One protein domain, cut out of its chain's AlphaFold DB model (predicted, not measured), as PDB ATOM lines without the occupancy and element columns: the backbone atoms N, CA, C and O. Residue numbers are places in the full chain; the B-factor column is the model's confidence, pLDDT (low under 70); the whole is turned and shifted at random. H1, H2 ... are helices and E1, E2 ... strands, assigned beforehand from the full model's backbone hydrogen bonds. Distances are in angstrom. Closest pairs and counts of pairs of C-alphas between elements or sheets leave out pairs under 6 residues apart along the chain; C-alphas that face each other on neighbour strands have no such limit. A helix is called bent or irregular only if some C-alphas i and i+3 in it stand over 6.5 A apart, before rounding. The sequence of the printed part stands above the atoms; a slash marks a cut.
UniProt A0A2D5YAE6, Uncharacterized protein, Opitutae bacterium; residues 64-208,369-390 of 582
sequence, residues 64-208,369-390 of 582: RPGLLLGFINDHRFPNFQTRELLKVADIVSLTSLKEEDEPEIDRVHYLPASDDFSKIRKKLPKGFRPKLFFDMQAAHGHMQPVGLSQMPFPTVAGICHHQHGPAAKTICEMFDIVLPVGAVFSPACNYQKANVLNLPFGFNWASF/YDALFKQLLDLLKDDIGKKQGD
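AT A GLANCE: This is residues 64 to 208 and 369 to 390 of the 582 residues of an uncharacterized protein of Opitutae bacterium (UniProt A0A2D5YAE6). A strongly twisted sheet of six parallel strands runs through the domain, with H2, H3 and H4 over one face, H2 near the E3 edge and H3 and H4 near the E6 edge. On the opposite side H1, H5 and H6 come together as a small cluster of crossed helices that only grazes the sheet. The printed part has 167 residues with six named helices and six named strands, in the order E1 H1 E2 E3 H2 E4 E5 H3 E6 H4 H5 H6, and the sheet runs E3 E2 E1 E4 E5 E6. The class is mixed, helices and strands, though under half of the residues, 78, are in named elements. The whole is compact and rounded, with a radius of gyration of the C-alphas of 15.0 A and spans of 45 by 40 by 30 A.

HOW THE PARTS SIT: E1, residues 66 to 69, is an inner strand between its parallel neighbours E2, residues 90 to 95, and E4, residues 130 to 135; N 67 and O 90 at 2.8 A and N 131 and O 66 at 2.8 A are within hydrogen-bond range. H1, residues 82 to 88, only grazes the sheet. E1, H1 and E2 make a strand-helix-strand unit, two parallel neighbour strands with a helix between them along the chain, with a right-handed crossover. The pairing of E2 is staggered: its residues 93 to 95 pair with the edge strand E3, residues 107 to 109, where N 108 and O 93 are 2.8 A apart. H2, residues 117 to 123, is on the sheet and touches no helix; its closest C-alphas to E3 are those of Lys 123 and Val 108, 6.4 A. E3, H2 and E4 make a split unit with a right-handed crossover, E2 and E1 being between its strands in the sheet. E5, residues 155 to 159, is parallel to E4, with N 156 and O 133 2.8 A apart, and to the edge strand E6, residues 177 to 180, with N 179 and O 157 2.8 A apart. H3, residues 166 to 174, has a height over the sheet of 9.7 A and runs along the strands, at 10 degrees to E5 on the local plane; E5, H3 and E6 make another right-handed strand-helix-strand unit. H4, residues 183 to 189, is on the sheet and touches H3 about perpendicular, at 75 degrees, the closest C-alphas being those of Cys 172 and Cys 189, 6.2 A. H5, residues 201 to 208, and H6, residues 369 to 380, only graze the sheet. H6 touches H1 with residues 369 to 373 alone, closest at the C-alphas of Glu 84 and Asp 370, 6.0 A, at a steep tilt of 63 degrees. Every O i to N i+4 pair is within hydrogen-bond range in H3 and H6, but 1 of 3 in H1, H2 and H4 and 1 of 4 in H5, where the O i to N i+3 pairs within range are 4 of 4, 3 of 4, 3 of 4 and 1 of 5.

IN THESE COORDINATES: E1 begins at C-alpha 66, (8.980, 30.493, 30.575). E2 is 16.7 A long, E4 13.5 A, E5 13.3 A and H3 12.8 A. H4 and H5 are irregular: C-alphas 184 and 187 are 7.1 A apart, and C-alphas 203 and 206 are 9.1 A apart. H6, 16.3 A long, ends at C-alpha 380, (-0.444, 38.182, 36.342).

THE WHOLE: The C-alphas farthest apart, those of Glu 102 and Pro 187, are 45.5 A apart. Residues 209 to 368 are cut out, with 9.6 A between C-alphas 208 and 369. The links E1 to H1, E2 to E3, E4 to E5 and H4 to H5 are long. The mean pLDDT of the printed part is 82.5; it is under 70 at residues 71 to 76, 98 to 103, 161 to 164, 205 to 208 and 382 to 390.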
ATOM      1  N   ARG A  64       6.839  30.859  24.129       90.94
ATOM      2  CA  ARG A  64       5.991  30.217  25.135       90.94
ATOM      3  C   ARG A  64       6.277  30.858  26.502       90.94
ATOM      4  O   ARG A  64       7.360  31.429  26.671       90.94
ATOM      5  N   PRO A  65       5.346  30.839  27.469       92.00
ATOM      6  CA  PRO A  65       5.658  31.253  28.833       92.00
ATOM      7  C   PRO A  65       6.839  30.446  29.385       92.00
ATOM      8  O   PRO A  65       6.785  29.221  29.407       92.00
ATOM      9  N   GLY A  66       7.903  31.125  29.816       93.94
ATOM     10  CA  GLY A  66       8.980  30.493  30.575       93.94
ATOM     11  C   GLY A  66       8.570  30.349  32.037       93.94
ATOM     12  O   GLY A  66       8.057  31.303  32.621       93.94
ATOM     13  N   LEU A  67       8.808  29.193  32.637       93.88
ATOM     14  CA  LEU A  67       8.467  28.886  34.019       93.88
ATOM     15  C   LEU A  67       9.724  28.472  34.774       93.88
ATOM     16  O   LEU A  67      10.342  27.461  34.437       93.88
ATOM     17  N   LEU A  68      10.089  29.245  35.795       93.25
ATOM     18  CA  LEU A  68      11.096  28.803  36.747       93.25
ATOM     19  C   LEU A  68      10.385  28.034  37.852       93.25
ATOM     20  O   LEU A  68       9.561  28.591  38.573       93.25
ATOM     21  N   LEU A  69      10.657  26.746  37.950       90.56
ATOM     22  CA  LEU A  69       9.955  25.876  38.870       90.56
ATOM     23  C   LEU A  69      10.760  25.697  40.158       90.56
ATOM     24  O   LEU A  69      11.960  25.422  40.112       90.56
ATOM     25  N   GLY A  70      10.080  25.880  41.289       83.94
ATOM     26  CA  GLY A  70      10.551  25.499  42.614       83.94
ATOM     27  C   GLY A  70      10.441  23.991  42.824       83.94
ATOM     28  O   GLY A  70      10.613  23.212  41.888       83.94
ATOM     29  N   PHE A  71      10.162  23.565  44.055       69.06
ATOM     30  CA  PHE A  71      10.294  22.164  44.440       69.06
ATOM     31  C   PHE A  71       9.351  21.224  43.718       69.06
ATOM     32  O   PHE A  71       8.203  20.971  44.084       69.06
ATOM     33  N   ILE A  72       9.944  20.601  42.721       58.47
ATOM     34  CA  ILE A  72       9.770  19.199  42.458       58.47
ATOM     35  C   ILE A  72      10.985  18.541  43.085       58.47
ATOM     36  O   ILE A  72      12.077  18.760  42.578       58.47
ATOM     37  N   ASN A  73      10.775  17.806  44.189       52.12
ATOM     38  CA  ASN A  73      11.711  16.874  44.838       52.12
ATOM     39  C   ASN A  73      13.006  16.707  44.052       52.12
ATOM     40  O   ASN A  73      12.936  16.233  42.919       52.12
ATOM     41  N   ASP A  74      14.148  17.013  44.656       52.41
ATOM     42  CA  ASP A  74      15.452  17.173  44.004       52.41
ATOM     43  C   ASP A  74      15.935  15.984  43.100       52.41
ATOM     44  O   ASP A  74      16.940  16.086  42.391       52.41
ATOM     45  N   HIS A  75      15.173  14.882  43.032       54.12
ATOM     46  CA  HIS A  75      15.361  13.701  42.177       54.12
ATOM     47  C   HIS A  75      14.229  13.371  41.173       54.12
ATOM     48  O   HIS A  75      14.327  12.363  40.479       54.12
ATOM     49  N   ARG A  76      13.100  14.096  41.127       63.03
ATOM     50  CA  ARG A  76      11.882  13.646  40.406       63.03
ATOM     51  C   ARG A  76      11.320  14.663  39.420       63.03
ATOM     52  O   ARG A  76      10.103  14.798  39.326       63.03
ATOM     53  N   PHE A  77      12.176  15.373  38.691       72.56
ATOM     54  CA  PHE A  77      11.744  16.168  37.542       72.56
ATOM     55  C   PHE A  77      11.836  15.351  36.240       72.56
ATOM     56  O   PHE A  77      12.906  14.819  35.936       72.56
ATOM     57  N   PRO A  78      10.760  15.284  35.436       74.19
ATOM     58  CA  PRO A  78       9.428  15.847  35.681       74.19
ATOM     59  C   PRO A  78       8.594  15.015  36.674       74.19
ATOM     60  O   PRO A  78       8.749  13.799  36.770       74.19
ATOM     61  N   ASN A  79       7.648  15.657  37.369       75.00
ATOM     62  CA  ASN A  79       6.624  14.979  38.173       75.00
ATOM     63  C   ASN A  79       5.207  15.208  37.617       75.00
ATOM     64  O   ASN A  79       4.980  15.896  36.618       75.00
ATOM     65  N   PHE A  80       4.225  14.658  38.325       73.38
ATOM     66  CA  PHE A  80       2.806  14.769  38.002       73.38
ATOM     67  C   PHE A  80       2.254  16.210  37.914       73.38
ATOM     68  O   PHE A  80       1.294  16.441  37.186       73.38
ATOM     69  N   GLN A  81       2.842  17.186  38.613       75.88
ATOM     70  CA  GLN A  81       2.417  18.595  38.592       75.88
ATOM     71  C   GLN A  81       2.929  19.298  37.334       75.88
ATOM     72  O   GLN A  81       2.267  20.188  36.810       75.88
ATOM     73  N   THR A  82       4.084  18.872  36.818       82.12
ATOM     74  CA  THR A  82       4.674  19.429  35.593       82.12
ATOM     75  C   THR A  82       4.129  18.864  34.303       82.12
ATOM     76  O   THR A  82       4.356  19.477  33.268       82.12
ATOM     77  N   ARG A  83       3.422  17.728  34.325       84.25
ATOM     78  CA  ARG A  83       2.987  17.054  33.089       84.25
ATOM     79  C   ARG A  83       2.241  17.994  32.140       84.25
ATOM     80  O   ARG A  83       2.639  18.134  30.991       84.25
ATOM     81  N   GLU A  84       1.200  18.663  32.630       83.94
ATOM     82  CA  GLU A  84       0.412  19.593  31.806       83.94
ATOM     83  C   GLU A  84       1.178  20.876  31.512       83.94
ATOM     84  O   GLU A  84       1.092  21.415  30.414       83.94
ATOM     85  N   LEU A  85       1.996  21.336  32.460       87.25
ATOM     86  CA  LEU A  85       2.812  22.528  32.265       87.25
ATOM     87  C   LEU A  85       3.825  22.324  31.129       87.25
ATOM     88  O   LEU A  85       4.014  23.234  30.332       87.25
ATOM     89  N   LEU A  86       4.406  21.130  30.966       90.06
ATOM     90  CA  LEU A  86       5.328  20.807  29.862       90.06
ATOM     91  C   LEU A  86       4.657  20.866  28.481       90.06
ATOM     92  O   LEU A  86       5.346  20.951  27.461       90.06
ATOM     93  N   LYS A  87       3.321  20.893  28.421       87.50
ATOM     94  CA  LYS A  87       2.557  21.091  27.182       87.50
ATOM     95  C   LYS A  87       2.332  22.559  26.835       87.50
ATOM     96  O   LYS A  87       2.120  22.864  25.664       87.50
ATOM     97  N   VAL A  88       2.416  23.471  27.811       88.94
ATOM     98  CA  VAL A  88       2.068  24.897  27.622       88.94
ATOM     99  C   VAL A  88       3.090  25.936  28.121       88.94
ATOM    100  O   VAL A  88       2.969  27.102  27.757       88.94
ATOM    101  N   ALA A  89       4.134  25.541  28.859       92.75
ATOM    102  CA  ALA A  89       5.257  26.372  29.315       92.75
ATOM    103  C   ALA A  89       6.651  25.762  29.041       92.75
ATOM    104  O   ALA A  89       6.810  24.546  29.073       92.75
ATOM    105  N   ASP A  90       7.663  26.592  28.785       94.94
ATOM    106  CA  ASP A  90       9.067  26.155  28.772       94.94
ATOM    107  C   ASP A  90       9.552  26.126  30.220       94.94
ATOM    108  O   ASP A  90       9.494  27.156  30.892       94.94
ATOM    109  N   ILE A  91       9.999  24.979  30.726       94.00
ATOM    110  CA  ILE A  91      10.231  24.794  32.165       94.00
ATOM    111  C   ILE A  91      11.707  24.574  32.454       94.00
ATOM    112  O   ILE A  91      12.329  23.693  31.866       94.00
ATOM    113  N   VAL A  92      12.229  25.327  33.418       93.25
ATOM    114  CA  VAL A  92      13.513  25.052  34.072       93.25
ATOM    115  C   VAL A  92      13.243  24.840  35.555       93.25
ATOM    116  O   VAL A  92      12.636  25.699  36.193       93.25
ATOM    117  N   SER A  93      13.680  23.709  36.101       90.62
ATOM    118  CA  SER A  93      13.546  23.390  37.525       90.62
ATOM    119  C   SER A  93      14.780  23.825  38.304       90.62
ATOM    120  O   SER A  93      15.906  23.627  37.847       90.62
ATOM    121  N   LEU A  94      14.580  24.378  39.498       89.06
ATOM    122  CA  LEU A  94      15.652  24.592  40.466       89.06
ATOM    123  C   LEU A  94      15.809  23.363  41.362       89.06
ATOM    124  O   LEU A  94      14.820  22.746  41.747       89.06
ATOM    125  N   THR A  95      17.051  23.023  41.700       84.88
ATOM    126  CA  THR A  95      17.382  21.886  42.572       84.88
ATOM    127  C   THR A  95      18.570  22.217  43.464       84.88
ATOM    128  O   THR A  95      19.492  22.921  43.048       84.88
ATOM    129  N   SER A  96      18.544  21.710  44.689       81.00
ATOM    130  CA  SER A  96      19.651  21.792  45.644       81.00
ATOM    131  C   SER A  96      20.473  20.507  45.711       81.00
ATOM    132  O   SER A  96      21.545  20.505  46.316       81.00
ATOM    133  N   LEU A  97      20.016  19.427  45.064       76.38
ATOM    134  CA  LEU A  97      20.819  18.219  44.920       76.38
ATOM    135  C   LEU A  97      21.593  18.229  43.615       76.38
ATOM    136  O   LEU A  97      21.062  18.459  42.523       76.38
ATOM    137  N   LYS A  98      22.882  17.950  43.765       68.94
ATOM    138  CA  LYS A  98      23.799  17.711  42.669       68.94
ATOM    139  C   LYS A  98      23.486  16.331  42.090       68.94
ATOM    140  O   LYS A  98      23.596  15.338  42.803       68.94
ATOM    141  N   GLU A  99      23.061  16.273  40.832       63.34
ATOM    142  CA  GLU A  99      23.021  15.000  40.105       63.34
ATOM    143  C   GLU A  99      24.452  14.522  39.838       63.34
ATOM    144  O   GLU A  99      25.365  15.334  39.661       63.34
ATOM    145  N   GLU A 100      24.648  13.204  39.876       60.16
ATOM    146  CA  GLU A 100      25.925  12.564  39.538       60.16
ATOM    147  C   GLU A 100      26.193  12.595  38.021       60.16
ATOM    148  O   GLU A 100      27.351  12.558  37.607       60.16
ATOM    149  N   ASP A 101      25.138  12.743  37.213       57.03
ATOM    150  CA  ASP A 101      25.182  12.809  35.751       57.03
ATOM    151  C   ASP A 101      25.412  14.237  35.208       57.03
ATOM    152  O   ASP A 101      25.334  15.237  35.929       57.03
ATOM    153  N   GLU A 102      25.723  14.335  33.909       58.72
ATOM    154  CA  GLU A 102      25.964  15.599  33.203       58.72
ATOM    155  C   GLU A 102      24.842  16.640  33.419       58.72
ATOM    156  O   GLU A 102      23.664  16.288  33.501       58.72
ATOM    157  N   PRO A 103      25.175  17.946  33.469       65.94
ATOM    158  CA  PRO A 103      24.192  18.999  33.703       65.94
ATOM    159  C   PRO A 103      23.082  19.002  32.640       65.94
ATOM    160  O   PRO A 103      23.319  19.286  31.464       65.94
ATOM    161  N   GLU A 104      21.845  18.750  33.071       84.12
ATOM    162  CA  GLU A 104      20.666  18.794  32.206       84.12
ATOM    163  C   GLU A 104      20.193  20.248  31.983       84.12
ATOM    164  O   GLU A 104      20.020  21.010  32.932       84.12
ATOM    165  N   ILE A 105      19.936  20.663  30.732       90.19
ATOM    166  CA  ILE A 105      19.548  22.055  30.393       90.19
ATOM    167  C   ILE A 105      18.249  22.527  31.078       90.19
ATOM    168  O   ILE A 105      18.031  23.724  31.261       90.19
ATOM    169  N   ASP A 106      17.370  21.597  31.441       90.56
ATOM    170  CA  ASP A 106      16.101  21.829  32.129       90.56
ATOM    171  C   ASP A 106      16.219  21.806  33.662       90.56
ATOM    172  O   ASP A 106      15.218  22.042  34.344       90.56
ATOM    173  N   ARG A 107      17.423  21.593  34.217       89.19
ATOM    174  CA  ARG A 107      17.675  21.611  35.662       89.19
ATOM    175  C   ARG A 107      18.839  22.520  36.037       89.19
ATOM    176  O   ARG A 107      19.969  22.359  35.591       89.19
ATOM    177  N   VAL A 108      18.582  23.467  36.934       89.62
ATOM    178  CA  VAL A 108      19.600  24.380  37.457       89.62
ATOM    179  C   VAL A 108      19.860  24.087  38.924       89.62
ATOM    180  O   VAL A 108      19.031  24.350  39.795       89.62
ATOM    181  N   HIS A 109      21.063  23.581  39.191       88.19
ATOM    182  CA  HIS A 109      21.554  23.382  40.545       88.19
ATOM    183  C   HIS A 109      21.951  24.711  41.202       88.19
ATOM    184  O   HIS A 109      22.702  25.514  40.624       88.19
ATOM    185  N   TYR A 110      21.507  24.917  42.438       87.44
ATOM    186  CA  TYR A 110      21.869  26.073  43.248       87.44
ATOM    187  C   TYR A 110      22.223  25.673  44.681       87.44
ATOM    188  O   TYR A 110      21.724  24.689  45.211       87.44
ATOM    189  N   LEU A 111      23.104  26.453  45.302       86.06
ATOM    190  CA  LEU A 111      23.520  26.270  46.690       86.06
ATOM    191  C   LEU A 111      22.828  27.313  47.576       86.06
ATOM    192  O   LEU A 111      23.247  28.467  47.558       86.06
ATOM    193  N   PRO A 112      21.826  26.954  48.393       79.12
ATOM    194  CA  PRO A 112      21.044  27.926  49.166       79.12
ATOM    195  C   PRO A 112      21.883  28.849  50.067       79.12
ATOM    196  O   PRO A 112      21.536  30.007  50.279       79.12
ATOM    197  N   ALA A 113      23.020  28.364  50.574       78.44
ATOM    198  CA  ALA A 113      23.918  29.143  51.427       78.44
ATOM    199  C   ALA A 113      24.702  30.241  50.685       78.44
ATOM    200  O   ALA A 113      25.141  31.208  51.310       78.44
ATOM    201  N   SER A 114      24.919  30.099  49.375       82.69
ATOM    202  CA  SER A 114      25.857  30.946  48.627       82.69
ATOM    203  C   SER A 114      25.309  31.497  47.311       82.69
ATOM    204  O   SER A 114      25.842  32.497  46.821       82.69
ATOM    205  N   ASP A 115      24.262  30.899  46.750       87.88
ATOM    206  CA  ASP A 115      23.612  31.327  45.521       87.88
ATOM    207  C   ASP A 115      22.405  32.220  45.821       87.88
ATOM    208  O   ASP A 115      21.439  31.804  46.455       87.88
ATOM    209  N   ASP A 116      22.463  33.451  45.317       86.44
ATOM    210  CA  ASP A 116      21.303  34.323  45.171       86.44
ATOM    211  C   ASP A 116      20.684  34.161  43.773       86.44
ATOM    212  O   ASP A 116      21.220  33.479  42.885       86.44
ATOM    213  N   PHE A 117      19.568  34.851  43.532       87.94
ATOM    214  CA  PHE A 117      18.938  34.825  42.218       87.94
ATOM    215  C   PHE A 117      19.853  35.341  41.092       87.94
ATOM    216  O   PHE A 117      19.778  34.847  39.965       87.94
ATOM    217  N   SER A 118      20.766  36.283  41.360       88.06
ATOM    218  CA  SER A 118      21.706  36.752  40.336       88.06
ATOM    219  C   SER A 118      22.651  35.642  39.872       88.06
ATOM    220  O   SER A 118      23.004  35.614  38.689       88.06
ATOM    221  N   LYS A 119      23.083  34.750  40.767       90.88
ATOM    222  CA  LYS A 119      23.908  33.583  40.431       90.88
ATOM    223  C   LYS A 119      23.093  32.501  39.734       90.88
ATOM    224  O   LYS A 119      23.546  31.986  38.713       90.88
ATOM    225  N   ILE A 120      21.876  32.224  40.208       90.69
ATOM    226  CA  ILE A 120      20.943  31.286  39.557       90.69
ATOM    227  C   ILE A 120      20.676  31.717  38.111       90.69
ATOM    228  O   ILE A 120      20.800  30.920  37.185       90.69
ATOM    229  N   ARG A 121      20.403  33.008  37.887       91.44
ATOM    230  CA  ARG A 121      20.116  33.565  36.560       91.44
ATOM    231  C   ARG A 121      21.237  33.323  35.548       91.44
ATOM    232  O   ARG A 121      20.945  33.121  34.373       91.44
ATOM    233  N   LYS A 122      22.504  33.335  35.977       92.38
ATOM    234  CA  LYS A 122      23.663  33.074  35.102       92.38
ATOM    235  C   LYS A 122      23.737  31.621  34.621       92.38
ATOM    236  O   LYS A 122      24.399  31.366  33.622       92.38
ATOM    237  N   LYS A 123      23.072  30.698  35.321       92.19
ATOM    238  CA  LYS A 123      23.018  29.265  35.000       92.19
ATOM    239  C   LYS A 123      21.822  28.898  34.109       92.19
ATOM    240  O   LYS A 123      21.756  27.772  33.633       92.19
ATOM    241  N   LEU A 124      20.871  29.815  33.896       93.38
ATOM    242  CA  LEU A 124      19.686  29.552  33.074       93.38
ATOM    243  C   LEU A 124      20.053  29.383  31.586       93.38
ATOM    244  O   LEU A 124      20.982  30.046  31.109       93.38
ATOM    245  N   PRO A 125      19.293  28.574  30.820       94.25
ATOM    246  CA  PRO A 125      19.514  28.398  29.388       94.25
ATOM    247  C   PRO A 125      19.502  29.720  28.618       94.25
ATOM    248  O   PRO A 125      18.738  30.646  28.911       94.25
ATOM    249  N   LYS A 126      20.342  29.820  27.585       92.56
ATOM    250  CA  LYS A 126      20.435  31.033  26.767       92.56
ATOM    251  C   LYS A 126      19.095  31.320  26.082       92.56
ATOM    252  O   LYS A 126      18.578  30.498  25.339       92.56
ATOM    253  N   GLY A 127      18.575  32.530  26.282       91.31
ATOM    254  CA  GLY A 127      17.270  32.940  25.749       91.31
ATOM    255  C   GLY A 127      16.108  32.727  26.722       91.31
ATOM    256  O   GLY A 127      15.071  33.367  26.535       91.31
ATOM    257  N   PHE A 128      16.314  31.960  27.799       94.69
ATOM    258  CA  PHE A 128      15.296  31.688  28.809       94.69
ATOM    259  C   PHE A 128      14.932  32.932  29.600       94.69
ATOM    260  O   PHE A 128      15.768  33.593  30.220       94.69
ATOM    261  N   ARG A 129      13.644  33.274  29.542       90.44
ATOM    262  CA  ARG A 129      13.051  34.430  30.214       90.44
ATOM    263  C   ARG A 129      11.830  33.957  30.997       90.44
ATOM    264  O   ARG A 129      10.742  33.902  30.416       90.44
ATOM    265  N   PRO A 130      12.002  33.602  32.282       92.31
ATOM    266  CA  PRO A 130      10.882  33.216  33.121       92.31
ATOM    267  C   PRO A 130       9.845  34.339  33.192       92.31
ATOM    268  O   PRO A 130      10.186  35.523  33.224       92.31
ATOM    269  N   LYS A 131       8.575  33.947  33.201       91.94
ATOM    270  CA  LYS A 131       7.425  34.816  33.449       91.94
ATOM    271  C   LYS A 131       7.021  34.834  34.912       91.94
ATOM    272  O   LYS A 131       6.422  35.812  35.332       91.94
ATOM    273  N   LEU A 132       7.348  33.777  35.650       92.94
ATOM    274  CA  LEU A 132       7.128  33.657  37.084       92.94
ATOM    275  C   LEU A 132       8.004  32.536  37.669       92.94
ATOM    276  O   LEU A 132       8.455  31.645  36.934       92.94
ATOM    277  N   PHE A 133       8.211  32.589  38.983       93.81
ATOM    278  CA  PHE A 133       8.664  31.460  39.795       93.81
ATOM    279  C   PHE A 133       7.453  30.749  40.397       93.81
ATOM    280  O   PHE A 133       6.561  31.418  40.915       93.81
ATOM    281  N   PHE A 134       7.403  29.421  40.322       91.62
ATOM    282  CA  PHE A 134       6.235  28.636  40.729       91.62
ATOM    283  C   PHE A 134       6.614  27.492  41.651       91.62
ATOM    284  O   PHE A 134       7.358  26.600  41.249       91.62
ATOM    285  N   ASP A 135       6.048  27.474  42.852       89.69
ATOM    286  CA  ASP A 135       6.236  26.389  43.808       89.69
ATOM    287  C   ASP A 135       4.910  25.984  44.465       89.69
ATOM    288  O   ASP A 135       4.480  26.526  45.482       89.69
ATOM    289  N   MET A 136       4.253  24.973  43.896       85.19
ATOM    290  CA  MET A 136       2.986  24.448  44.423       85.19
ATOM    291  C   MET A 136       3.142  23.568  45.662       85.19
ATOM    292  O   MET A 136       2.147  23.060  46.187       85.19
ATOM    293  N   GLN A 137       4.377  23.351  46.109       81.94
ATOM    294  CA  GLN A 137       4.718  22.519  47.248       81.94
ATOM    295  C   GLN A 137       5.550  23.286  48.280       81.94
ATOM    296  O   GLN A 137       6.164  22.642  49.121       81.94
ATOM    297  N   ALA A 138       5.488  24.623  48.299       85.69
ATOM    298  CA  ALA A 138       6.406  25.509  49.021       85.69
ATOM    299  C   ALA A 138       6.669  25.173  50.504       85.69
ATOM    300  O   ALA A 138       7.754  25.464  51.000       85.69
ATOM    301  N   ALA A 139       5.720  24.546  51.211       77.75
ATOM    302  CA  ALA A 139       5.880  24.111  52.604       77.75
ATOM    303  C   ALA A 139       6.171  22.603  52.795       77.75
ATOM    304  O   ALA A 139       5.908  22.077  53.870       77.75
ATOM    305  N   HIS A 140       6.695  21.878  51.797       76.75
ATOM    306  CA  HIS A 140       7.111  20.465  51.944       76.75
ATOM    307  C   HIS A 140       8.562  20.296  52.434       76.75
ATOM    308  O   HIS A 140       9.149  19.225  52.300       76.75
ATOM    309  N   GLY A 141       9.124  21.336  53.054       70.56
ATOM    310  CA  GLY A 141      10.375  21.256  53.806       70.56
ATOM    311  C   GLY A 141      11.652  21.207  52.978       70.56
ATOM    312  O   GLY A 141      12.688  20.776  53.477       70.56
ATOM    313  N   HIS A 142      11.594  21.681  51.742       77.94
ATOM    314  CA  HIS A 142      12.764  21.909  50.910       77.94
ATOM    315  C   HIS A 142      13.315  23.319  51.065       77.94
ATOM    316  O   HIS A 142      12.612  24.253  51.461       77.94
ATOM    317  N   MET A 143      14.589  23.485  50.713       83.56
ATOM    318  CA  MET A 143      15.191  24.809  50.660       83.56
ATOM    319  C   MET A 143      14.604  25.601  49.496       83.56
ATOM    320  O   MET A 143      14.578  25.132  48.361       83.56
ATOM    321  N   GLN A 144      14.127  26.804  49.802       87.94
ATOM    322  CA  GLN A 144      13.736  27.798  48.812       87.94
ATOM    323  C   GLN A 144      14.979  28.569  48.342       87.94
ATOM    324  O   GLN A 144      15.907  28.768  49.138       87.94
ATOM    325  N   PRO A 145      15.023  29.042  47.084       88.88
ATOM    326  CA  PRO A 145      16.132  29.859  46.616       88.88
ATOM    327  C   PRO A 145      16.183  31.184  47.377       88.88
ATOM    328  O   PRO A 145      15.172  31.859  47.562       88.88
ATOM    329  N   VAL A 146      17.379  31.586  47.798       87.25
ATOM    330  CA  VAL A 146      17.582  32.897  48.420       87.25
ATOM    331  C   VAL A 146      17.436  33.992  47.358       87.25
ATOM    332  O   VAL A 146      17.989  33.892  46.260       87.25
ATOM    333  N   GLY A 147      16.714  35.063  47.693       85.81
ATOM    334  CA  GLY A 147      16.472  36.183  46.781       85.81
ATOM    335  C   GLY A 147      15.171  36.078  45.982       85.81
ATOM    336  O   GLY A 147      15.095  36.665  44.903       85.81
ATOM    337  N   LEU A 148      14.152  35.359  46.481       88.50
ATOM    338  CA  LEU A 148      12.795  35.385  45.911       88.50
ATOM    339  C   LEU A 148      12.296  36.826  45.736       88.50
ATOM    340  O   LEU A 148      11.806  37.179  44.667       88.50
ATOM    341  N   SER A 149      12.531  37.692  46.728       85.50
ATOM    342  CA  SER A 149      12.142  39.108  46.680       85.50
ATOM    343  C   SER A 149      12.865  39.935  45.607       85.50
ATOM    344  O   SER A 149      12.459  41.060  45.319       85.50
ATOM    345  N   GLN A 150      13.952  39.408  45.037       84.12
ATOM    346  CA  GLN A 150      14.772  40.067  44.019       84.12
ATOM    347  C   GLN A 150      14.474  39.563  42.605       84.12
ATOM    348  O   GLN A 150      15.062  40.059  41.636       84.12
ATOM    349  N   MET A 151      13.600  38.562  42.461       88.38
ATOM    350  CA  MET A 151      13.229  38.055  41.150       88.38
ATOM    351  C   MET A 151      12.502  39.155  40.356       88.38
ATOM    352  O   MET A 151      11.599  39.807  40.872       88.38
ATOM    353  N   PRO A 152      12.864  39.389  39.080       87.00
ATOM    354  CA  PRO A 152      12.265  40.435  38.248       87.00
ATOM    355  C   PRO A 152      10.899  40.020  37.673       87.00
ATOM    356  O   PRO A 152      10.462  40.553  36.656       87.00
ATOM    357  N   PHE A 153      10.273  39.006  38.261       89.56
ATOM    358  CA  PHE A 153       8.997  38.431  37.869       89.56
ATOM    359  C   PHE A 153       8.298  37.882  39.122       89.56
ATOM    360  O   PHE A 153       8.986  37.571  40.094       89.56
ATOM    361  N   PRO A 154       6.963  37.732  39.102       91.94
ATOM    362  CA  PRO A 154       6.210  37.268  40.262       91.94
ATOM    363  C   PRO A 154       6.672  35.902  40.778       91.94
ATOM    364  O   PRO A 154       6.931  34.977  40.000       91.94
ATOM    365  N   THR A 155       6.722  35.768  42.097       93.38
ATOM    366  CA  THR A 155       6.927  34.505  42.809       93.38
ATOM    367  C   THR A 155       5.592  33.984  43.340       93.38
ATOM    368  O   THR A 155       4.847  34.698  44.011       93.38
ATOM    369  N   VAL A 156       5.261  32.734  43.021       93.69
ATOM    370  CA  VAL A 156       3.961  32.121  43.320       93.69
ATOM    371  C   VAL A 156       4.162  30.856  44.151       93.69
ATOM    372  O   VAL A 156       4.868  29.944  43.717       93.69
ATOM    373  N   ALA A 157       3.500  30.778  45.306       92.06
ATOM    374  CA  ALA A 157       3.481  29.592  46.161       92.06
ATOM    375  C   ALA A 157       2.081  28.985  46.294       92.06
ATOM    376  O   ALA A 157       1.088  29.697  46.431       92.06
ATOM    377  N   GLY A 158       2.009  27.656  46.331       89.31
ATOM    378  CA  GLY A 158       0.824  26.918  46.761       89.31
ATOM    379  C   GLY A 158       0.883  26.573  48.247       89.31
ATOM    380  O   GLY A 158       1.908  26.078  48.717       89.31
ATOM    381  N   ILE A 159      -0.226  26.771  48.967       85.06
ATOM    382  CA  ILE A 159      -0.400  26.292  50.348       85.06
ATOM    383  C   ILE A 159      -1.419  25.161  50.349       85.06
ATOM    384  O   ILE A 159      -2.534  25.320  49.856       85.06
ATOM    385  N   CYS A 160      -1.048  24.018  50.912       78.25
ATOM    386  CA  CYS A 160      -1.857  22.815  50.876       78.25
ATOM    387  C   CYS A 160      -2.532  22.440  52.191       78.25
ATOM    388  O   CYS A 160      -2.299  23.025  53.243       78.25
ATOM    389  N   HIS A 161      -3.333  21.383  52.119       68.62
ATOM    390  CA  HIS A 161      -4.114  20.852  53.224       68.62
ATOM    391  C   HIS A 161      -3.307  20.197  54.360       68.62
ATOM    392  O   HIS A 161      -3.872  19.771  55.352       68.62
ATOM    393  N   HIS A 162      -1.987  20.073  54.223       65.94
ATOM    394  CA  HIS A 162      -1.101  19.661  55.317       65.94
ATOM    395  C   HIS A 162      -0.354  20.846  55.941       65.94
ATOM    396  O   HIS A 162       0.391  20.675  56.903       65.94
ATOM    397  N   GLN A 163      -0.539  22.052  55.401       68.00
ATOM    398  CA  GLN A 163       0.298  23.215  55.676       68.00
ATOM    399  C   GLN A 163      -0.500  24.262  56.446       68.00
ATOM    400  O   GLN A 163      -0.641  25.405  56.026       68.00
ATOM    401  N   HIS A 164      -1.033  23.850  57.593       67.44
ATOM    402  CA  HIS A 164      -1.744  24.730  58.512       67.44
ATOM    403  C   HIS A 164      -0.803  25.184  59.628       67.44
ATOM    404  O   HIS A 164      -0.075  24.379  60.213       67.44
ATOM    405  N   GLY A 165      -0.812  26.482  59.932       77.31
ATOM    406  CA  GLY A 165      -0.043  27.052  61.036       77.31
ATOM    407  C   GLY A 165       1.180  27.870  60.596       77.31
ATOM    408  O   GLY A 165       1.121  28.538  59.562       77.31
ATOM    409  N   PRO A 166       2.283  27.868  61.369       86.06
ATOM    410  CA  PRO A 166       3.326  28.894  61.250       86.06
ATOM    411  C   PRO A 166       4.052  28.945  59.897       86.06
ATOM    412  O   PRO A 166       4.379  30.027  59.417       86.06
ATOM    413  N   ALA A 167       4.274  27.791  59.261       87.94
ATOM    414  CA  ALA A 167       4.933  27.714  57.955       87.94
ATOM    415  C   ALA A 167       4.126  28.416  56.849       87.94
ATOM    416  O   ALA A 167       4.700  29.091  55.998       87.94
ATOM    417  N   ALA A 168       2.794  28.311  56.895       88.00
ATOM    418  CA  ALA A 168       1.901  28.973  55.948       88.00
ATOM    419  C   ALA A 168       2.034  30.500  56.030       88.00
ATOM    420  O   ALA A 168       2.113  31.178  55.008       88.00
ATOM    421  N   LYS A 169       2.128  31.028  57.258       89.69
ATOM    422  CA  LYS A 169       2.325  32.457  57.527       89.69
ATOM    423  C   LYS A 169       3.667  32.933  56.978       89.69
ATOM    424  O   LYS A 169       3.704  33.926  56.265       89.69
ATOM    425  N   THR A 170       4.742  32.175  57.208       91.69
ATOM    426  CA  THR A 170       6.071  32.481  56.649       91.69
ATOM    427  C   THR A 170       6.069  32.479  55.116       91.69
ATOM    428  O   THR A 170       6.661  33.366  54.509       91.69
ATOM    429  N   ILE A 171       5.357  31.553  54.462       91.81
ATOM    430  CA  ILE A 171       5.209  31.558  52.994       91.81
ATOM    431  C   ILE A 171       4.550  32.853  52.500       91.81
ATOM    432  O   ILE A 171       5.001  33.417  51.504       91.81
ATOM    433  N   CYS A 172       3.540  33.358  53.213       91.44
ATOM    434  CA  CYS A 172       2.866  34.613  52.867       91.44
ATOM    435  C   CYS A 172       3.766  35.857  53.024       91.44
ATOM    436  O   CYS A 172       3.429  36.915  52.502       91.44
ATOM    437  N   GLU A 173       4.911  35.741  53.705       90.75
ATOM    438  CA  GLU A 173       5.939  36.793  53.779       90.75
ATOM    439  C   GLU A 173       7.002  36.663  52.675       90.75
ATOM    440  O   GLU A 173       7.611  37.650  52.253       90.75
ATOM    441  N   MET A 174       7.240  35.439  52.198       91.12
ATOM    442  CA  MET A 174       8.296  35.134  51.229       91.12
ATOM    443  C   MET A 174       7.877  35.379  49.782       91.12
ATOM    444  O   MET A 174       8.697  35.819  48.977       91.12
ATOM    445  N   PHE A 175       6.625  35.074  49.443       92.94
ATOM    446  CA  PHE A 175       6.144  35.063  48.064       92.94
ATOM    447  C   PHE A 175       5.319  36.301  47.725       92.94
ATOM    448  O   PHE A 175       4.665  36.899  48.576       92.94
ATOM    449  N   ASP A 176       5.327  36.673  46.448       92.00
ATOM    450  CA  ASP A 176       4.492  37.756  45.940       92.00
ATOM    451  C   ASP A 176       3.024  37.355  45.902       92.00
ATOM    452  O   ASP A 176       2.157  38.195  46.135       92.00
ATOM    453  N   ILE A 177       2.764  36.090  45.570       93.62
ATOM    454  CA  ILE A 177       1.432  35.531  45.391       93.62
ATOM    455  C   ILE A 177       1.336  34.188  46.093       93.62
ATOM    456  O   ILE A 177       2.208  33.326  45.959       93.62
ATOM    457  N   VAL A 178       0.224  33.991  46.792       92.69
ATOM    458  CA  VAL A 178      -0.097  32.741  47.474       92.69
ATOM    459  C   VAL A 178      -1.433  32.204  46.981       92.69
ATOM    460  O   VAL A 178      -2.428  32.923  46.894       92.69
ATOM    461  N   LEU A 179      -1.437  30.909  46.669       91.69
ATOM    462  CA  LEU A 179      -2.585  30.142  46.205       91.69
ATOM    463  C   LEU A 179      -2.978  29.154  47.313       91.69
ATOM    464  O   LEU A 179      -2.433  28.041  47.367       91.69
ATOM    465  N   PRO A 180      -3.860  29.541  48.251       88.69
ATOM    466  CA  PRO A 180      -4.327  28.621  49.274       88.69
ATOM    467  C   PRO A 180      -5.124  27.477  48.646       88.69
ATOM    468  O   PRO A 180      -5.796  27.653  47.629       88.69
ATOM    469  N   VAL A 181      -5.103  26.307  49.292       83.12
ATOM    470  CA  VAL A 181      -5.835  25.127  48.814       83.12
ATOM    471  C   VAL A 181      -7.310  25.432  48.600       83.12
ATOM    472  O   VAL A 181      -7.869  24.848  47.696       83.12
ATOM    473  N   GLY A 182      -7.923  26.367  49.332       82.56
ATOM    474  CA  GLY A 182      -9.267  26.876  49.062       82.56
ATOM    475  C   GLY A 182      -9.515  28.239  49.714       82.56
ATOM    476  O   GLY A 182      -8.804  28.624  50.643       82.56
ATOM    477  N   ALA A 183     -10.555  28.945  49.255       83.06
ATOM    478  CA  ALA A 183     -10.852  30.327  49.652       83.06
ATOM    479  C   ALA A 183     -11.091  30.519  51.165       83.06
ATOM    480  O   ALA A 183     -10.893  31.607  51.702       83.06
ATOM    481  N   VAL A 184     -11.460  29.450  51.877       81.62
ATOM    482  CA  VAL A 184     -11.626  29.450  53.341       81.62
ATOM    483  C   VAL A 184     -10.351  29.853  54.094       81.62
ATOM    484  O   VAL A 184     -10.436  30.379  55.201       81.62
ATOM    485  N   PHE A 185      -9.170  29.655  53.499       84.31
ATOM    486  CA  PHE A 185      -7.886  30.017  54.108       84.31
ATOM    487  C   PHE A 185      -7.399  31.410  53.716       84.31
ATOM    488  O   PHE A 185      -6.441  31.908  54.307       84.31
ATOM    489  N   SER A 186      -8.049  32.062  52.752       86.12
ATOM    490  CA  SER A 186      -7.616  33.364  52.247       86.12
ATOM    491  C   SER A 186      -7.589  34.446  53.327       86.12
ATOM    492  O   SER A 186      -6.584  35.148  53.398       86.12
ATOM    493  N   PRO A 187      -8.574  34.545  54.249       83.38
ATOM    494  CA  PRO A 187      -8.493  35.500  55.355       83.38
ATOM    495  C   PRO A 187      -7.229  35.344  56.212       83.38
ATOM    496  O   PRO A 187      -6.685  36.338  56.680       83.38
ATOM    497  N   ALA A 188      -6.734  34.112  56.371       84.31
ATOM    498  CA  ALA A 188      -5.533  33.820  57.148       84.31
ATOM    499  C   ALA A 188      -4.236  34.274  56.462       84.31
ATOM    500  O   ALA A 188      -3.211  34.409  57.133       84.31
ATOM    501  N   CYS A 189      -4.277  34.459  55.143       87.94
ATOM    502  CA  CYS A 189      -3.119  34.740  54.296       87.94
ATOM    503  C   CYS A 189      -3.085  36.195  53.790       87.94
ATOM    504  O   CYS A 189      -2.125  36.589  53.140       87.94
ATOM    505  N   ASN A 190      -4.145  36.978  54.027       85.38
ATOM    506  CA  ASN A 190      -4.364  38.266  53.359       85.38
ATOM    507  C   ASN A 190      -3.884  39.496  54.154       85.38
ATOM    508  O   ASN A 190      -4.122  40.620  53.728       85.38
ATOM    509  N   TYR A 191      -3.271  39.315  55.328       84.25
ATOM    510  CA  TYR A 191      -2.733  40.433  56.127       84.25
ATOM    511  C   TYR A 191      -1.206  40.531  56.084       84.25
ATOM    512  O   TYR A 191      -0.632  41.421  56.709       84.25
ATOM    513  N   GLN A 192      -0.559  39.609  55.373       85.00
ATOM    514  CA  GLN A 192       0.878  39.595  55.132       85.00
ATOM    515  C   GLN A 192       1.205  40.269  53.791       85.00
ATOM    516  O   GLN A 192       0.365  40.911  53.161       85.00
ATOM    517  N   LYS A 193       2.454  40.120  53.348       86.06
ATOM    518  CA  LYS A 193       2.973  40.710  52.113       86.06
ATOM    519  C   LYS A 193       2.368  40.129  50.823       86.06
ATOM    520  O   LYS A 193       2.332  40.836  49.813       86.06
ATOM    521  N   ALA A 194       1.964  38.861  50.820       90.25
ATOM    522  CA  ALA A 194       1.499  38.177  49.616       90.25
ATOM    523  C   ALA A 194       0.114  38.651  49.138       90.25
ATOM    524  O   ALA A 194      -0.808  38.835  49.926       90.25
ATOM    525  N   ASN A 195      -0.056  38.743  47.816       91.88
ATOM    526  CA  ASN A 195      -1.369  38.821  47.183       91.88
ATOM    527  C   ASN A 195      -2.007  37.420  47.155       91.88
ATOM    528  O   ASN A 195      -1.420  36.464  46.640       91.88
ATOM    529  N   VAL A 196      -3.207  37.276  47.715       91.62
ATOM    530  CA  VAL A 196      -3.880  35.978  47.835       91.62
ATOM    531  C   VAL A 196      -4.865  35.792  46.688       91.62
ATOM    532  O   VAL A 196      -5.873  36.491  46.607       91.62
ATOM    533  N   LEU A 197      -4.612  34.805  45.822       91.38
ATOM    534  CA  LEU A 197      -5.506  34.481  44.708       91.38
ATOM    535  C   LEU A 197      -6.251  33.172  44.965       91.38
ATOM    536  O   LEU A 197      -5.656  32.126  45.226       91.38
ATOM    537  N   ASN A 198      -7.572  33.208  44.796       87.75
ATOM    538  CA  ASN A 198      -8.441  32.042  44.942       87.75
ATOM    539  C   ASN A 198      -8.444  31.194  43.660       87.75
ATOM    540  O   ASN A 198      -9.448  31.116  42.953       87.75
ATOM    541  N   LEU A 199      -7.308  30.564  43.352       89.06
ATOM    542  CA  LEU A 199      -7.181  29.599  42.256       89.06
ATOM    543  C   LEU A 199      -7.065  28.177  42.821       89.06
ATOM    544  O   LEU A 199      -6.090  27.881  43.517       89.06
ATOM    545  N   PRO A 200      -8.000  27.263  42.510       86.00
ATOM    546  CA  PRO A 200      -8.066  25.945  43.134       86.00
ATOM    547  C   PRO A 200      -7.058  24.948  42.530       86.00
ATOM    548  O   PRO A 200      -7.413  23.820  42.199       86.00
ATOM    549  N   PHE A 201      -5.773  25.309  42.414       83.06
ATOM    550  CA  PHE A 201      -4.722  24.369  41.982       83.06
ATOM    551  C   PHE A 201      -4.635  23.137  42.893       83.06
ATOM    552  O   PHE A 201      -4.264  22.057  42.437       83.06
ATOM    553  N   GLY A 202      -5.030  23.288  44.162       73.69
ATOM    554  CA  GLY A 202      -5.184  22.197  45.124       73.69
ATOM    555  C   GLY A 202      -6.269  21.171  44.772       73.69
ATOM    556  O   GLY A 202      -6.189  20.033  45.226       73.69
ATOM    557  N   PHE A 203      -7.263  21.547  43.959       77.50
ATOM    558  CA  PHE A 203      -8.418  20.708  43.613       77.50
ATOM    559  C   PHE A 203      -8.174  19.771  42.427       77.50
ATOM    560  O   PHE A 203      -8.916  18.825  42.199       77.50
ATOM    561  N   ASN A 204      -7.133  20.015  41.642       73.50
ATOM    562  CA  ASN A 204      -6.654  19.055  40.650       73.50
ATOM    563  C   ASN A 204      -5.145  18.938  40.759       73.50
ATOM    564  O   ASN A 204      -4.435  18.895  39.750       73.50
ATOM    565  N   TRP A 205      -4.657  18.936  42.004       64.69
ATOM    566  CA  TRP A 205      -3.260  18.698  42.288       64.69
ATOM    567  C   TRP A 205      -2.820  17.499  41.456       64.69
ATOM    568  O   TRP A 205      -3.508  16.495  41.456       64.69
ATOM    569  N   ALA A 206      -1.722  17.586  40.720       60.88
ATOM    570  CA  ALA A 206      -1.200  16.446  39.967       60.88
ATOM    571  C   ALA A 206      -1.908  15.993  38.699       60.88
ATOM    572  O   ALA A 206      -1.505  14.963  38.158       60.88
ATOM    573  N   SER A 207      -2.912  16.711  38.200       62.91
ATOM    574  CA  SER A 207      -3.605  16.270  36.983       62.91
ATOM    575  C   SER A 207      -4.232  14.878  37.157       62.91
ATOM    576  O   SER A 207      -4.158  14.025  36.267       62.91
ATOM    577  N   PHE A 208      -4.856  14.628  38.320       69.69
ATOM    578  CA  PHE A 208      -5.499  13.344  38.643       69.69
ATOM    579  C   PHE A 208      -6.570  12.925  37.636       69.69
ATOM    580  O   PHE A 208      -6.869  11.736  37.551       69.69
ATOM    581  N   TYR A 369      -5.154  21.588  35.127       83.75
ATOM    582  CA  TYR A 369      -3.941  22.319  35.496       83.75
ATOM    583  C   TYR A 369      -3.559  23.363  34.434       83.75
ATOM    584  O   TYR A 369      -3.119  24.453  34.781       83.75
ATOM    585  N   ASP A 370      -3.789  23.051  33.154       84.00
ATOM    586  CA  ASP A 370      -3.619  23.987  32.037       84.00
ATOM    587  C   ASP A 370      -4.562  25.198  32.143       84.00
ATOM    588  O   ASP A 370      -4.105  26.339  32.075       84.00
ATOM    589  N   ALA A 371      -5.863  24.973  32.368       87.69
ATOM    590  CA  ALA A 371      -6.836  26.058  32.499       87.69
ATOM    591  C   ALA A 371      -6.495  26.987  33.674       87.69
ATOM    592  O   ALA A 371      -6.470  28.207  33.514       87.69
ATOM    593  N   LEU A 372      -6.156  26.410  34.832       90.19
ATOM    594  CA  LEU A 372      -5.751  27.169  36.017       90.19
ATOM    595  C   LEU A 372      -4.442  27.934  35.796       90.19
ATOM    596  O   LEU A 372      -4.309  29.070  36.247       90.19
ATOM    597  N   PHE A 373      -3.485  27.348  35.077       89.88
ATOM    598  CA  PHE A 373      -2.229  28.013  34.742       89.88
ATOM    599  C   PHE A 373      -2.426  29.183  33.776       89.88
ATOM    600  O   PHE A 373      -1.868  30.256  34.001       89.88
ATOM    601  N   LYS A 374      -3.263  29.025  32.747       90.19
ATOM    602  CA  LYS A 374      -3.649  30.127  31.852       90.19
ATOM    603  C   LYS A 374      -4.340  31.250  32.621       90.19
ATOM    604  O   LYS A 374      -3.946  32.402  32.477       90.19
ATOM    605  N   GLN A 375      -5.284  30.905  33.497       92.19
ATOM    606  CA  GLN A 375      -5.967  31.874  34.352       92.19
ATOM    607  C   GLN A 375      -4.989  32.623  35.269       92.19
ATOM    608  O   GLN A 375      -5.081  33.841  35.393       92.19
ATOM    609  N   LEU A 376      -4.027  31.921  35.881       92.38
ATOM    610  CA  LEU A 376      -2.967  32.552  36.669       92.38
ATOM    611  C   LEU A 376      -2.159  33.531  35.812       92.38
ATOM    612  O   LEU A 376      -1.986  34.676  36.206       92.38
ATOM    613  N   LEU A 377      -1.688  33.110  34.636       91.00
ATOM    614  CA  LEU A 377      -0.925  33.984  33.742       91.00
ATOM    615  C   LEU A 377      -1.715  35.222  33.315       91.00
ATOM    616  O   LEU A 377      -1.114  36.283  33.180       91.00
ATOM    617  N   ASP A 378      -3.023  35.093  33.102       91.19
ATOM    618  CA  ASP A 378      -3.891  36.218  32.764       91.19
ATOM    619  C   ASP A 378      -4.006  37.208  33.926       91.19
ATOM    620  O   ASP A 378      -3.795  38.397  33.708       91.19
ATOM    621  N   LEU A 379      -4.221  36.725  35.154       90.56
ATOM    622  CA  LEU A 379      -4.231  37.567  36.359       90.56
ATOM    623  C   LEU A 379      -2.883  38.262  36.594       90.56
ATOM    624  O   LEU A 379      -2.834  39.385  37.083       90.56
ATOM    625  N   LEU A 380      -1.781  37.614  36.213       87.62
ATOM    626  CA  LEU A 380      -0.444  38.182  36.342       87.62
ATOM    627  C   LEU A 380      -0.132  39.264  35.310       87.62
ATOM    628  O   LEU A 380       0.810  40.016  35.547       87.62
ATOM    629  N   LYS A 381      -0.852  39.354  34.179       81.00
ATOM    630  CA  LYS A 381      -0.568  40.346  33.118       81.00
ATOM    631  C   LYS A 381      -0.653  41.783  33.623       81.00
ATOM    632  O   LYS A 381       0.132  42.612  33.162       81.00
ATOM    633  N   ASP A 382      -1.530  42.032  34.588       63.16
ATOM    634  CA  ASP A 382      -1.755  43.351  35.181       63.16
ATOM    635  C   ASP A 382      -0.716  43.694  36.272       63.16
ATOM    636  O   ASP A 382      -0.503  44.864  36.581       63.16
ATOM    637  N   ASP A 383       0.010  42.688  36.778       60.88
ATOM    638  CA  ASP A 383       0.941  42.771  37.918       60.88
ATOM    639  C   ASP A 383       2.436  42.663  37.520       60.88
ATOM    640  O   ASP A 383       3.324  42.655  38.377       60.88
ATOM    641  N   ILE A 384       2.770  42.614  36.216       52.19
ATOM    642  CA  ILE A 384       4.153  42.405  35.700       52.19
ATOM    643  C   ILE A 384       5.123  43.565  36.046       52.19
ATOM    644  O   ILE A 384       6.320  43.503  35.764       52.19
ATOM    645  N   GLY A 385       4.662  44.621  36.711       49.25
ATOM    646  CA  GLY A 385       5.486  45.752  37.130       49.25
ATOM    647  C   GLY A 385       5.947  45.708  38.590       49.25
ATOM    648  O   GLY A 385       5.617  46.634  39.327       49.25
ATOM    649  N   LYS A 386       6.735  44.715  39.038       55.94
ATOM    650  CA  LYS A 386       7.401  44.819  40.356       55.94
ATOM    651  C   LYS A 386       8.762  45.522  40.283       55.94
ATOM    652  O   LYS A 386       9.603  45.244  39.429       55.94
ATOM    653  N   LYS A 387       8.923  46.487  41.199       54.53
ATOM    654  CA  LYS A 387      10.098  47.347  41.411       54.53
ATOM    655  C   LYS A 387      11.296  46.528  41.906       54.53
ATOM    656  O   LYS A 387      11.117  45.561  42.638       54.53
ATOM    657  N   GLN A 388      12.505  46.954  41.532       48.91
ATOM    658  CA  GLN A 388      13.771  46.398  42.028       48.91
ATOM    659  C   GLN A 388      13.776  46.320  43.564       48.91
ATOM    660  O   GLN A 388      13.495  47.316  44.231       48.91
ATOM    661  N   GLY A 389      14.091  45.140  44.106       53.34
ATOM    662  CA  GLY A 389      14.208  44.914  45.547       53.34
ATOM    663  C   GLY A 389      15.372  45.693  46.172       53.34
ATOM    664  O   GLY A 389      16.443  45.817  45.577       53.34
ATOM    665  N   ASP A 390      15.149  46.216  47.378       56.16
ATOM    666  CA  ASP A 390      16.169  46.841  48.231       56.16
ATOM    667  C   ASP A 390      17.168  45.786  48.758       56.16
ATOM    668  O   ASP A 390      16.819  44.622  48.930       56.16
TER     669      ASP A 390